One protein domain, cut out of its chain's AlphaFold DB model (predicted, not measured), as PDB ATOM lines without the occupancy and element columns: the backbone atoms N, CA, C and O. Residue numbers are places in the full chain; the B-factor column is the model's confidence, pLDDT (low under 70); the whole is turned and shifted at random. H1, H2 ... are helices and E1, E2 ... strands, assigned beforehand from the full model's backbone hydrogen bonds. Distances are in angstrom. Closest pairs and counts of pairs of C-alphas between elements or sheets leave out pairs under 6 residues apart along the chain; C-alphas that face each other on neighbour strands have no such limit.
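What this domain is: This is residues 144 to 239 of the 291 residues of the protein "Leo1-domain-containing protein" of Fragilariopsis cylindrus CCMP1102 (UniProt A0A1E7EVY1). Three small sheets make a loose, open frame: E2, E3 and E4 form one near the middle, the hairpins of E5, E6 and E7 form a second towards one end, and the short ladder E1 with E8 brings the two ends of the printed part side by side. E4 runs on into E5 with a turn of 82 degrees, so joining the first two sheets, while H1 lies off the sheets on the loop from E2 to E3. The printed part has 96 residues, in the order E1 E2 H1 E3 E4 E5 E6 E7 E8; it is mostly strand, though only 45 residues are in named elements. The sheet E2 E3 E4 is mixed and the other two are antiparallel. The whole is loose, with a radius of gyration of the C-alphas of 16.0 A and spans of 41 by 41 by 23 A.

Where its parts are: Find C-alpha 144 at (217.696, 122.355, 178.851); there E1 begins and runs to residue 147. E2 is residues 155 to 160, 14.0 A long, and H1 is residues 168 to 174, 9.9 A. E3, residues 182 to 187, begins at C-alpha 182 at (209.838, 116.671, 200.487) and is 16.8 A long. Next come E4, residues 205 to 207, E5, residues 209 to 213, 13.4 A, E6, residues 219 to 223, 13.2 A, and E7, residues 226 to 230, 13.1 A. E8, residues 234 to 237, ends at C-alpha 237 at (221.425, 124.186, 176.826).

How they stand to each other: Start at E1, which is antiparallel to E8; look for N 145 and O 236, 2.9 A apart. E2 is parallel to E3 at 17 degrees, with N 183 and O 155 at 2.8 A. E2, H1 and E3 are a strand-helix-strand unit, two parallel neighbour strands with a helix between them in the chain, and its crossover is right-handed. H1 is not on the sheet E2 E3 E4; each of its O i to N i+4 pairs is within hydrogen-bond range. E3 and E4 form a hairpin, with N 186 and O 206 at 2.8 A; the pairing is staggered, for E3 pairs with E2 over its residues 182 to 185 and with E4 over its residues 185 to 187. E4 and E5 meet only through their link. E5, E6 and E7 are a meander, each strand the antiparallel neighbour of the one before; find N 212 and O 220 at 2.8 A, then N 221 and O 228 at 2.8 A. The closest C-alphas of E3 and E5, those of Val 183 and Thr 209, are 6.1 A apart. E1 and E2 are apart, as are E7 and E8.

The domain as a whole: The two C-alphas farthest apart, those of Asn 169 and Val 239, are 46.3 A apart. The printed part has no cut, and its one long link, from E3 to E4, has 17 residues. The pLDDT is under 70 at residues 177 to 180, 232 and 237 to 239.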
ATOM      1  N   SER A 144     217.100 121.444 177.872       81.88
ATOM      2  CA  SER A 144     217.696 122.355 178.851       81.88
ATOM      3  C   SER A 144     217.915 121.629 180.175       81.88
ATOM      4  O   SER A 144     216.956 121.197 180.815       81.88
ATOM      5  N   LEU A 145     219.169 121.519 180.604       84.12
ATOM      6  CA  LEU A 145     219.508 120.951 181.902       84.12
ATOM      7  C   LEU A 145     219.482 122.052 182.963       84.12
ATOM      8  O   LEU A 145     220.176 123.059 182.826       84.12
ATOM      9  N   HIS A 146     218.716 121.830 184.028       84.44
ATOM     10  CA  HIS A 146     218.682 122.691 185.204       84.44
ATOM     11  C   HIS A 146     219.337 121.972 186.381       84.44
ATOM     12  O   HIS A 146     218.916 120.880 186.757       84.44
ATOM     13  N   MET A 147     220.361 122.589 186.968       85.56
ATOM     14  CA  MET A 147     221.022 122.086 188.170       85.56
ATOM     15  C   MET A 147     220.864 123.094 189.305       85.56
ATOM     16  O   MET A 147     221.200 124.272 189.152       85.56
ATOM     17  N   ALA A 148     220.356 122.617 190.441       85.25
ATOM     18  CA  ALA A 148     220.152 123.401 191.650       85.25
ATOM     19  C   ALA A 148     220.703 122.648 192.865       85.25
ATOM     20  O   ALA A 148     220.568 121.429 192.971       85.25
ATOM     21  N   LYS A 149     221.320 123.386 193.792       86.62
ATOM     22  CA  LYS A 149     221.722 122.859 195.096       86.62
ATOM     23  C   LYS A 149     220.612 123.140 196.096       86.62
ATOM     24  O   LYS A 149     220.283 124.299 196.332       86.62
ATOM     25  N   LEU A 150     220.061 122.085 196.683       86.00
ATOM     26  CA  LEU A 150     218.993 122.212 197.665       86.00
ATOM     27  C   LEU A 150     219.559 122.441 199.075       86.00
ATOM     28  O   LEU A 150     220.591 121.856 199.419       86.00
ATOM     29  N   PRO A 151     218.926 123.306 199.889       86.25
ATOM     30  CA  PRO A 151     219.239 123.409 201.308       86.25
ATOM     31  C   PRO A 151     218.747 122.158 202.046       86.25
ATOM     32  O   PRO A 151     217.825 121.492 201.591       86.25
ATOM     33  N   ASN A 152     219.280 121.901 203.243       84.12
ATOM     34  CA  ASN A 152     218.903 120.742 204.071       84.12
ATOM     35  C   ASN A 152     217.420 120.713 204.487       84.12
ATOM     36  O   ASN A 152     216.956 119.713 205.018       84.12
ATOM     37  N   VAL A 153     216.695 121.813 204.283       85.69
ATOM     38  CA  VAL A 153     215.256 121.909 204.557       85.69
ATOM     39  C   VAL A 153     214.435 121.212 203.468       85.69
ATOM     40  O   VAL A 153     213.293 120.868 203.729       85.69
ATOM     41  N   VAL A 154     214.996 120.994 202.269       87.50
ATOM     42  CA  VAL A 154     214.309 120.347 201.146       87.50
ATOM     43  C   VAL A 154     214.957 119.004 200.831       87.50
ATOM     44  O   VAL A 154     216.150 118.938 200.530       87.50
ATOM     45  N   ALA A 155     214.154 117.945 200.825       86.94
ATOM     46  CA  ALA A 155     214.571 116.605 200.423       86.94
ATOM     47  C   ALA A 155     213.900 116.184 199.106       86.94
ATOM     48  O   ALA A 155     212.819 116.665 198.771       86.94
ATOM     49  N   ILE A 156     214.529 115.273 198.360       89.69
ATOM     50  CA  ILE A 156     213.938 114.640 197.171       89.69
ATOM     51  C   ILE A 156     213.804 113.147 197.448       89.69
ATOM     52  O   ILE A 156     214.801 112.494 197.751       89.69
ATOM     53  N   GLN A 157     212.596 112.609 197.283       90.06
ATOM     54  CA  GLN A 157     212.369 111.170 197.305       90.06
ATOM     55  C   GLN A 157     212.627 110.590 195.903       90.06
ATOM     56  O   GLN A 157     211.937 110.966 194.950       90.06
ATOM     57  N   PRO A 158     213.633 109.710 195.735       89.50
ATOM     58  CA  PRO A 158     213.966 109.162 194.421       89.50
ATOM     59  C   PRO A 158     212.943 108.121 193.949       89.50
ATOM     60  O   PRO A 158     212.760 107.949 192.745       89.50
ATOM     61  N   THR A 159     212.265 107.443 194.874       90.25
ATOM     62  CA  THR A 159     211.253 106.425 194.583       90.25
ATOM     63  C   THR A 159     209.904 107.053 194.245       90.25
ATOM     64  O   THR A 159     209.582 108.148 194.712       90.25
ATOM     65  N   ALA A 160     209.110 106.355 193.429       92.44
ATOM     66  CA  ALA A 160     207.727 106.746 193.191       92.44
ATOM     67  C   ALA A 160     206.936 106.641 194.501       92.44
ATOM     68  O   ALA A 160     207.076 105.667 195.234       92.44
ATOM     69  N   PHE A 161     206.109 107.639 194.780       92.31
ATOM     70  CA  PHE A 161     205.206 107.651 195.917       92.31
ATOM     71  C   PHE A 161     204.015 106.725 195.644       92.31
ATOM     72  O   PHE A 161     203.298 106.921 194.655       92.31
ATOM     73  N   ASP A 162     203.795 105.759 196.537       90.06
ATOM     74  CA  ASP A 162     202.570 104.965 196.612       90.06
ATOM     75  C   ASP A 162     201.898 105.200 197.967       90.06
ATOM     76  O   ASP A 162     202.537 105.155 199.013       90.06
ATOM     77  N   GLU A 163     200.597 105.459 197.933       87.94
ATOM     78  CA  GLU A 163     199.796 105.729 199.125       87.94
ATOM     79  C   GLU A 163     199.577 104.460 199.959       87.94
ATOM     80  O   GLU A 163     199.417 104.547 201.170       87.94
ATOM     81  N   ALA A 164     199.619 103.278 199.332       88.19
ATOM     82  CA  ALA A 164     199.435 102.007 200.033       88.19
ATOM     83  C   ALA A 164     200.651 101.589 200.879       88.19
ATOM     84  O   ALA A 164     200.485 100.892 201.877       88.19
ATOM     85  N   GLU A 165     201.858 101.999 200.481       86.69
ATOM     86  CA  GLU A 165     203.110 101.700 201.194       86.69
ATOM     87  C   GLU A 165     203.535 102.837 202.136       86.69
ATOM     88  O   GLU A 165     204.541 102.721 202.832       86.69
ATOM     89  N   TYR A 166     202.799 103.949 202.152       88.50
ATOM     90  CA  TYR A 166     203.161 105.119 202.938       88.50
ATOM     91  C   TYR A 166     202.848 104.924 204.429       88.50
ATOM     92  O   TYR A 166     201.683 104.825 204.813       88.50
ATOM     93  N   ASP A 167     203.887 104.943 205.269       88.56
ATOM     94  CA  ASP A 167     203.773 105.051 206.728       88.56
ATOM     95  C   ASP A 167     204.430 106.352 207.211       88.56
ATOM     96  O   ASP A 167     205.640 106.558 207.083       88.56
ATOM     97  N   GLU A 168     203.613 107.234 207.785       85.62
ATOM     98  CA  GLU A 168     204.043 108.524 208.327       85.62
ATOM     99  C   GLU A 168     205.049 108.359 209.479       85.62
ATOM    100  O   GLU A 168     205.989 109.145 209.585       85.62
ATOM    101  N   ASN A 169     204.915 107.314 210.307       87.12
ATOM    102  CA  ASN A 169     205.793 107.117 211.468       87.12
ATOM    103  C   ASN A 169     207.195 106.662 211.052       87.12
ATOM    104  O   ASN A 169     208.194 107.123 211.607       87.12
ATOM    105  N   GLU A 170     207.279 105.754 210.075       86.31
ATOM    106  CA  GLU A 170     208.560 105.279 209.541       86.31
ATOM    107  C   GLU A 170     209.298 106.414 208.820       86.31
ATOM    108  O   GLU A 170     210.508 106.586 208.984       86.31
ATOM    109  N   GLU A 171     208.566 107.244 208.072       83.88
ATOM    110  CA  GLU A 171     209.126 108.427 207.426       83.88
ATOM    111  C   GLU A 171     209.619 109.460 208.456       83.88
ATOM    112  O   GLU A 171     210.720 110.001 208.311       83.88
ATOM    113  N   GLU A 172     208.862 109.693 209.530       84.44
ATOM    114  CA  GLU A 172     209.265 110.587 210.618       84.44
ATOM    115  C   GLU A 172     210.566 110.148 211.284       84.44
ATOM    116  O   GLU A 172     211.454 110.980 211.509       84.44
ATOM    117  N   GLU A 173     210.713 108.851 211.548       86.81
ATOM    118  CA  GLU A 173     211.928 108.286 212.128       86.81
ATOM    119  C   GLU A 173     213.107 108.363 211.147       86.81
ATOM    120  O   GLU A 173     214.207 108.791 211.516       86.81
ATOM    121  N   GLN A 174     212.881 108.017 209.876       83.62
ATOM    122  CA  GLN A 174     213.913 107.998 208.838       83.62
ATOM    123  C   GLN A 174     214.454 109.398 208.516       83.62
ATOM    124  O   GLN A 174     215.654 109.550 208.252       83.62
ATOM    125  N   TYR A 175     213.591 110.414 208.539       80.06
ATOM    126  CA  TYR A 175     213.947 111.799 208.233       80.06
ATOM    127  C   TYR A 175     213.991 112.703 209.465       80.06
ATOM    128  O   TYR A 175     214.111 113.913 209.305       80.06
ATOM    129  N   MET A 176     213.937 112.158 210.685       79.75
ATOM    130  CA  MET A 176     214.076 112.900 211.948       79.75
ATOM    131  C   MET A 176     213.223 114.185 212.021       79.75
ATOM    132  O   MET A 176     213.695 115.220 212.496       79.75
ATOM    133  N   GLY A 177     211.994 114.161 211.500       68.62
ATOM    134  CA  GLY A 177     211.119 115.340 211.499       68.62
ATOM    135  C   GLY A 177     211.376 116.383 210.398       68.62
ATOM    136  O   GLY A 177     210.658 117.377 210.333       68.62
ATOM    137  N   TYR A 178     212.326 116.183 209.475       65.50
ATOM    138  CA  TYR A 178     212.580 117.093 208.337       65.50
ATOM    139  C   TYR A 178     211.551 116.956 207.189       65.50
ATOM    140  O   TYR A 178     211.849 117.210 206.024       65.50
ATOM    141  N   MET A 179     210.319 116.553 207.504       64.56
ATOM    142  CA  MET A 179     209.312 116.095 206.538       64.56
ATOM    143  C   MET A 179     208.526 117.211 205.849       64.56
ATOM    144  O   MET A 179     207.782 116.944 204.904       64.56
ATOM    145  N   HIS A 180     208.646 118.458 206.308       69.50
ATOM    146  CA  HIS A 180     207.765 119.526 205.834       69.50
ATOM    147  C   HIS A 180     207.922 119.804 204.330       69.50
ATOM    148  O   HIS A 180     206.929 120.092 203.666       69.50
ATOM    149  N   ASN A 181     209.129 119.631 203.774       84.44
ATOM    150  CA  ASN A 181     209.424 119.944 202.374       84.44
ATOM    151  C   ASN A 181     210.127 118.800 201.649       84.44
ATOM    152  O   ASN A 181     211.322 118.855 201.351       84.44
ATOM    153  N   MET A 182     209.361 117.766 201.323       88.75
ATOM    154  CA  MET A 182     209.838 116.671 200.487       88.75
ATOM    155  C   MET A 182     209.240 116.751 199.084       88.75
ATOM    156  O   MET A 182     208.018 116.778 198.905       88.75
ATOM    157  N   VAL A 183     210.106 116.762 198.076       91.62
ATOM    158  CA  VAL A 183     209.725 116.607 196.674       91.62
ATOM    159  C   VAL A 183     209.395 115.140 196.435       91.62
ATOM    160  O   VAL A 183     210.259 114.274 196.575       91.62
ATOM    161  N   ARG A 184     208.144 114.879 196.055       91.94
ATOM    162  CA  ARG A 184     207.631 113.543 195.742       91.94
ATOM    163  C   ARG A 184     207.086 113.510 194.325       91.94
ATOM    164  O   ARG A 184     206.608 114.524 193.799       91.94
ATOM    165  N   TRP A 185     207.147 112.339 193.712       94.19
ATOM    166  CA  TRP A 185     206.581 112.088 192.395       94.19
ATOM    167  C   TRP A 185     205.859 110.746 192.393       94.19
ATOM    168  O   TRP A 185     206.244 109.843 193.123       94.19
ATOM    169  N   ARG A 186     204.815 110.605 191.582       94.00
ATOM    170  CA  ARG A 186     204.097 109.343 191.378       94.00
ATOM    171  C   ARG A 186     203.691 109.187 189.921       94.00
ATOM    172  O   ARG A 186     203.701 110.153 189.155       94.00
ATOM    173  N   TYR A 187     203.337 107.971 189.532       93.88
ATOM    174  CA  TYR A 187     202.714 107.739 188.235       93.88
ATOM    175  C   TYR A 187     201.242 108.134 188.286       93.88
ATOM    176  O   TYR A 187     200.534 107.809 189.239       93.88
ATOM    177  N   LYS A 188     200.784 108.832 187.250       92.62
ATOM    178  CA  LYS A 188     199.384 109.210 187.120       92.62
ATOM    179  C   LYS A 188     198.542 107.948 186.920       92.62
ATOM    180  O   LYS A 188     198.819 107.161 186.013       92.62
ATOM    181  N   ARG A 189     197.515 107.780 187.752       91.06
ATOM    182  CA  ARG A 189     196.525 106.701 187.639       91.06
ATOM    183  C   ARG A 189     195.224 107.231 187.019       91.06
ATOM    184  O   ARG A 189     194.904 108.411 187.175       91.06
ATOM    185  N   ASP A 190     194.528 106.389 186.264       90.56
ATOM    186  CA  ASP A 190     193.196 106.662 185.720       90.56
ATOM    187  C   ASP A 190     192.095 106.409 186.771       90.56
ATOM    188  O   ASP A 190     192.375 106.018 187.906       90.56
ATOM    189  N   GLU A 191     190.830 106.638 186.402       89.56
ATOM    190  CA  GLU A 191     189.668 106.409 187.282       89.56
ATOM    191  C   GLU A 191     189.503 104.935 187.698       89.56
ATOM    192  O   GLU A 191     188.853 104.640 188.700       89.56
ATOM    193  N   ASN A 192     190.132 104.015 186.965       87.81
ATOM    194  CA  ASN A 192     190.079 102.576 187.185       87.81
ATOM    195  C   ASN A 192     191.337 102.050 187.909       87.81
ATOM    196  O   ASN A 192     191.469 100.843 188.103       87.81
ATOM    197  N   GLY A 193     192.261 102.932 188.309       83.25
ATOM    198  CA  GLY A 193     193.525 102.584 188.962       83.25
ATOM    199  C   GLY A 193     194.648 102.132 188.017       83.25
ATOM    200  O   GLY A 193     195.739 101.807 188.486       83.25
ATOM    201  N   GLY A 194     194.420 102.134 186.703       87.75
ATOM    202  CA  GLY A 194     195.413 101.840 185.675       87.75
ATOM    203  C   GLY A 194     196.412 102.982 185.481       87.75
ATOM    204  O   GLY A 194     196.109 104.150 185.713       87.75
ATOM    205  N   LEU A 195     197.635 102.660 185.055       90.31
ATOM    206  CA  LEU A 195     198.661 103.668 184.789       90.31
ATOM    207  C   LEU A 195     198.385 104.404 183.472       90.31
ATOM    208  O   LEU A 195     198.255 103.784 182.416       90.31
ATOM    209  N   VAL A 196     198.366 105.737 183.520       92.62
ATOM    210  CA  VAL A 196     198.134 106.576 182.338       92.62
ATOM    211  C   VAL A 196     199.403 106.659 181.494       92.62
ATOM    212  O   VAL A 196     200.481 106.993 181.995       92.62
ATOM    213  N   ARG A 197     199.261 106.406 180.191       92.06
ATOM    214  CA  ARG A 197     200.311 106.607 179.186       92.06
ATOM    215  C   ARG A 197     199.997 107.822 178.315       92.06
ATOM    216  O   ARG A 197     198.831 108.105 178.046       92.06
ATOM    217  N   ASP A 198     201.038 108.539 177.919       90.88
ATOM    218  CA  ASP A 198     200.961 109.658 176.979       90.88
ATOM    219  C   ASP A 198     200.841 109.157 175.527       90.88
ATOM    220  O   ASP A 198     200.940 107.955 175.266       90.88
ATOM    221  N   GLY A 199     200.655 110.072 174.571       87.81
ATOM    222  CA  GLY A 199     200.572 109.775 173.136       87.81
ATOM    223  C   GLY A 199     201.787 109.023 172.579       87.81
ATOM    224  O   GLY A 199     201.638 108.235 171.649       87.81
ATOM    225  N   ASP A 200     202.953 109.189 173.205       85.19
ATOM    226  CA  ASP A 200     204.197 108.487 172.867       85.19
ATOM    227  C   ASP A 200     204.351 107.131 173.594       85.19
ATOM    228  O   ASP A 200     205.414 106.516 173.574       85.19
ATOM    229  N   GLY A 201     203.315 106.664 174.304       85.62
ATOM    230  CA  GLY A 201     203.316 105.397 175.046       85.62
ATOM    231  C   GLY A 201     204.070 105.425 176.383       85.62
ATOM    232  O   GLY A 201     204.079 104.425 177.104       85.62
ATOM    233  N   SER A 202     204.665 106.560 176.754       87.31
ATOM    234  CA  SER A 202     205.385 106.739 178.020       87.31
ATOM    235  C   SER A 202     204.440 106.960 179.201       87.31
ATOM    236  O   SER A 202     203.421 107.634 179.077       87.31
ATOM    237  N   LEU A 203     204.784 106.421 180.372       90.62
ATOM    238  CA  LEU A 203     204.010 106.610 181.602       90.62
ATOM    239  C   LEU A 203     204.043 108.074 182.060       90.62
ATOM    240  O   LEU A 203     205.117 108.649 182.255       90.62
ATOM    241  N   VAL A 204     202.869 108.658 182.296       92.62
ATOM    242  CA  VAL A 204     202.752 110.043 182.762       92.62
ATOM    243  C   VAL A 204     203.099 110.112 184.248       92.62
ATOM    244  O   VAL A 204     202.540 109.383 185.068       92.62
ATOM    245  N   ARG A 205     204.017 111.013 184.607       92.88
ATOM    246  CA  ARG A 205     204.425 111.271 185.996       92.88
ATOM    247  C   ARG A 205     203.841 112.589 186.482       92.88
ATOM    248  O   ARG A 205     203.773 113.562 185.735       92.88
ATOM    249  N   GLU A 206     203.477 112.632 187.752       93.31
ATOM    250  CA  GLU A 206     203.060 113.845 188.443       93.31
ATOM    251  C   GLU A 206     203.893 114.055 189.706       93.31
ATOM    252  O   GLU A 206     204.336 113.102 190.342       93.31
ATOM    253  N   SER A 207     204.139 115.316 190.057       94.00
ATOM    254  CA  SER A 207     204.914 115.699 191.236       94.00
ATOM    255  C   SER A 207     204.180 116.775 192.024       94.00
ATOM    256  O   SER A 207     203.427 117.574 191.467       94.00
ATOM    257  N   ASN A 208     204.435 116.822 193.330       93.31
ATOM    258  CA  ASN A 208     203.961 117.892 194.205       93.31
ATOM    259  C   ASN A 208     204.693 119.230 193.992       93.31
ATOM    260  O   ASN A 208     204.353 120.221 194.645       93.31
ATOM    261  N   THR A 209     205.710 119.249 193.127       92.94
ATOM    262  CA  THR A 209     206.617 120.380 192.957       92.94
ATOM    263  C   THR A 209     206.474 121.015 191.579       92.94
ATOM    264  O   THR A 209     206.279 120.330 190.576       92.94
ATOM    265  N   LYS A 210     206.580 122.345 191.517       92.31
ATOM    266  CA  LYS A 210     206.567 123.120 190.269       92.31
ATOM    267  C   LYS A 210     207.724 124.103 190.237       92.31
ATOM    268  O   LYS A 210     207.934 124.837 191.197       92.31
ATOM    269  N   LEU A 211     208.419 124.158 189.106       91.00
ATOM    270  CA  LEU A 211     209.413 125.185 188.818       91.00
ATOM    271  C   LEU A 211     208.769 126.259 187.937       91.00
ATOM    272  O   LEU A 211     208.320 125.969 186.830       91.00
ATOM    273  N   VAL A 212     208.700 127.490 188.435       92.69
ATOM    274  CA  VAL A 212     208.096 128.630 187.740       92.69
ATOM    275  C   VAL A 212     209.199 129.580 187.307       92.69
ATOM    276  O   VAL A 212     210.021 129.995 188.120       92.69
ATOM    277  N   LYS A 213     209.207 129.923 186.017       91.75
ATOM    278  CA  LYS A 213     210.073 130.956 185.448       91.75
ATOM    279  C   LYS A 213     209.294 132.261 185.346       91.75
ATOM    280  O   LYS A 213     208.279 132.319 184.651       91.75
ATOM    281  N   TRP A 214     209.787 133.300 185.998       92.88
ATOM    282  CA  TRP A 214     209.204 134.634 185.944       92.88
ATOM    283  C   TRP A 214     209.718 135.416 184.728       92.88
ATOM    284  O   TRP A 214     210.736 135.075 184.120       92.88
ATOM    285  N   SER A 215     209.002 136.478 184.348       92.25
ATOM    286  CA  SER A 215     209.357 137.321 183.195       92.25
ATOM    287  C   SER A 215     210.678 138.073 183.373       92.25
ATOM    288  O   SER A 215     211.291 138.468 182.387       92.25
ATOM    289  N   ASP A 216     211.114 138.267 184.617       89.50
ATOM    290  CA  ASP A 216     212.416 138.840 184.969       89.50
ATOM    291  C   ASP A 216     213.575 137.829 184.838       89.50
ATOM    292  O   ASP A 216     214.738 138.200 184.979       89.50
ATOM    293  N   GLY A 217     213.274 136.562 184.531       87.00
ATOM    294  CA  GLY A 217     214.245 135.479 184.406       87.00
ATOM    295  C   GLY A 217     214.564 134.759 185.716       87.00
ATOM    296  O   GLY A 217     215.319 133.787 185.681       87.00
ATOM    297  N   SER A 218     213.985 135.187 186.841       89.00
ATOM    298  CA  SER A 218     214.111 134.490 188.120       89.00
ATOM    299  C   SER A 218     213.298 133.193 188.132       89.00
ATOM    300  O   SER A 218     212.356 133.004 187.351       89.00
ATOM    301  N   PHE A 219     213.672 132.279 189.028       91.31
ATOM    302  CA  PHE A 219     212.988 131.004 189.201       91.31
ATOM    303  C   PHE A 219     212.486 130.851 190.630       91.31
ATOM    304  O   PHE A 219     213.197 131.152 191.590       91.31
ATOM    305  N   THR A 220     211.272 130.328 190.770       93.00
ATOM    306  CA  THR A 220     210.735 129.901 192.061       93.00
ATOM    307  C   THR A 220     210.318 128.442 191.998       93.00
ATOM    308  O   THR A 220     209.690 127.991 191.041       93.00
ATOM    309  N   MET A 221     210.676 127.690 193.032       91.94
ATOM    310  CA  MET A 221     210.250 126.313 193.220       91.94
ATOM    311  C   MET A 221     209.130 126.279 194.250       91.94
ATOM    312  O   MET A 221     209.313 126.702 195.386       91.94
ATOM    313  N   HIS A 222     207.973 125.769 193.854       93.38
ATOM    314  CA  HIS A 222     206.836 125.560 194.740       93.38
ATOM    315  C   HIS A 222     206.775 124.094 195.136       93.38
ATOM    316  O   HIS A 222     206.700 123.257 194.243       93.38
ATOM    317  N   ILE A 223     206.772 123.796 196.433       91.69
ATOM    318  CA  ILE A 223     206.580 122.447 196.978       91.69
ATOM    319  C   ILE A 223     205.277 122.477 197.771       91.69
ATOM    320  O   ILE A 223     205.203 123.076 198.842       91.69
ATOM    321  N   GLY A 224     204.210 121.887 197.227       88.06
ATOM    322  CA  GLY A 224     202.882 121.996 197.831       88.06
ATOM    323  C   GLY A 224     202.447 123.460 198.007       88.06
ATOM    324  O   GLY A 224     202.139 124.139 197.028       88.06
ATOM    325  N   LYS A 225     202.401 123.936 199.259       87.94
ATOM    326  CA  LYS A 225     202.036 125.321 199.617       87.94
ATOM    327  C   LYS A 225     203.245 126.236 199.839       87.94
ATOM    328  O   LYS A 225     203.065 127.449 199.904       87.94
ATOM    329  N   GLU A 226     204.446 125.678 199.962       90.38
ATOM    330  CA  GLU A 226     205.663 126.445 200.211       90.38
ATOM    331  C   GLU A 226     206.324 126.890 198.905       90.38
ATOM    332  O   GLU A 226     206.186 126.247 197.862       90.38
ATOM    333  N   SER A 227     207.038 128.015 198.952       91.19
ATOM    334  CA  SER A 227     207.711 128.606 197.796       91.19
ATOM    335  C   SER A 227     209.138 129.010 198.138       91.19
ATOM    336  O   SER A 227     209.359 129.788 199.066       91.19
ATOM    337  N   PHE A 228     210.087 128.547 197.334       89.94
ATOM    338  CA  PHE A 228     211.512 128.817 197.463       89.94
ATOM    339  C   PHE A 228     211.991 129.630 196.263       89.94
ATOM    340  O   PHE A 228     211.780 129.236 195.114       89.94
ATOM    341  N   GLY A 229     212.651 130.758 196.515       90.56
ATOM    342  CA  GLY A 229     213.383 131.477 195.475       90.56
ATOM    343  C   GLY A 229     214.666 130.729 195.118       90.56
ATOM    344  O   GLY A 229     215.391 130.292 196.011       90.56
ATOM    345  N   ILE A 230     214.950 130.577 193.825       89.31
ATOM    346  CA  ILE A 230     216.200 129.984 193.346       89.31
ATOM    347  C   ILE A 230     217.090 131.104 192.810       89.31
ATOM    348  O   ILE A 230     216.793 131.708 191.783       89.31
ATOM    349  N   GLU A 231     218.197 131.358 193.503       81.00
ATOM    350  CA  GLU A 231     219.188 132.359 193.093       81.00
ATOM    351  C   GLU A 231     220.182 131.786 192.070       81.00
ATOM    352  O   GLU A 231     220.427 132.374 191.021       81.00
ATOM    353  N   ASN A 232     220.700 130.582 192.337       68.62
ATOM    354  CA  ASN A 232     221.751 129.950 191.542       68.62
ATOM    355  C   ASN A 232     221.221 128.718 190.807       68.62
ATOM    356  O   ASN A 232     221.446 127.586 191.241       68.62
ATOM    357  N   MET A 233     220.527 128.931 189.687       77.00
ATOM    358  CA  MET A 233     220.176 127.842 188.774       77.00
ATOM    359  C   MET A 233     221.108 127.844 187.566       77.00
ATOM    360  O   MET A 233     221.051 128.735 186.716       77.00
ATOM    361  N   MET A 234     221.956 126.823 187.460       74.06
ATOM    362  CA  MET A 234     222.755 126.631 186.254       74.06
ATOM    363  C   MET A 234     221.863 126.006 185.189       74.06
ATOM    364  O   MET A 234     221.430 124.863 185.331       74.06
ATOM    365  N   THR A 235     221.572 126.775 184.142       73.44
ATOM    366  CA  THR A 235     220.853 126.279 182.968       73.44
ATOM    367  C   THR A 235     221.842 126.092 181.834       73.44
ATOM    368  O   THR A 235     222.362 127.069 181.297       73.44
ATOM    369  N   THR A 236     222.108 124.845 181.458       74.06
ATOM    370  CA  THR A 236     222.946 124.528 180.302       74.06
ATOM    371  C   THR A 236     222.064 123.987 179.184       74.06
ATOM    372  O   THR A 236     221.352 122.997 179.333       74.06
ATOM    373  N   SER A 237     222.066 124.681 178.046       68.44
ATOM    374  CA  SER A 237     221.425 124.186 176.826       68.44
ATOM    375  C   SER A 237     222.431 123.321 176.081       68.44
ATOM    376  O   SER A 237     223.517 123.791 175.736       68.44
ATOM    377  N   ILE A 238     222.099 122.053 175.848       66.94
ATOM    378  CA  ILE A 238     222.994 121.136 175.143       66.94
ATOM    379  C   ILE A 238     222.846 121.396 173.643       66.94
ATOM    380  O   ILE A 238     221.961 120.857 172.980       66.94
ATOM    381  N   VAL A 239     223.715 122.256 173.111       56.50
ATOM    382  CA  VAL A 239     223.818 122.513 171.670       56.50
ATOM    383  C   VAL A 239     224.718 121.443 171.044       56.50
ATOM    384  O   VAL A 239     225.806 121.152 171.553       56.50
TER     385      VAL A 239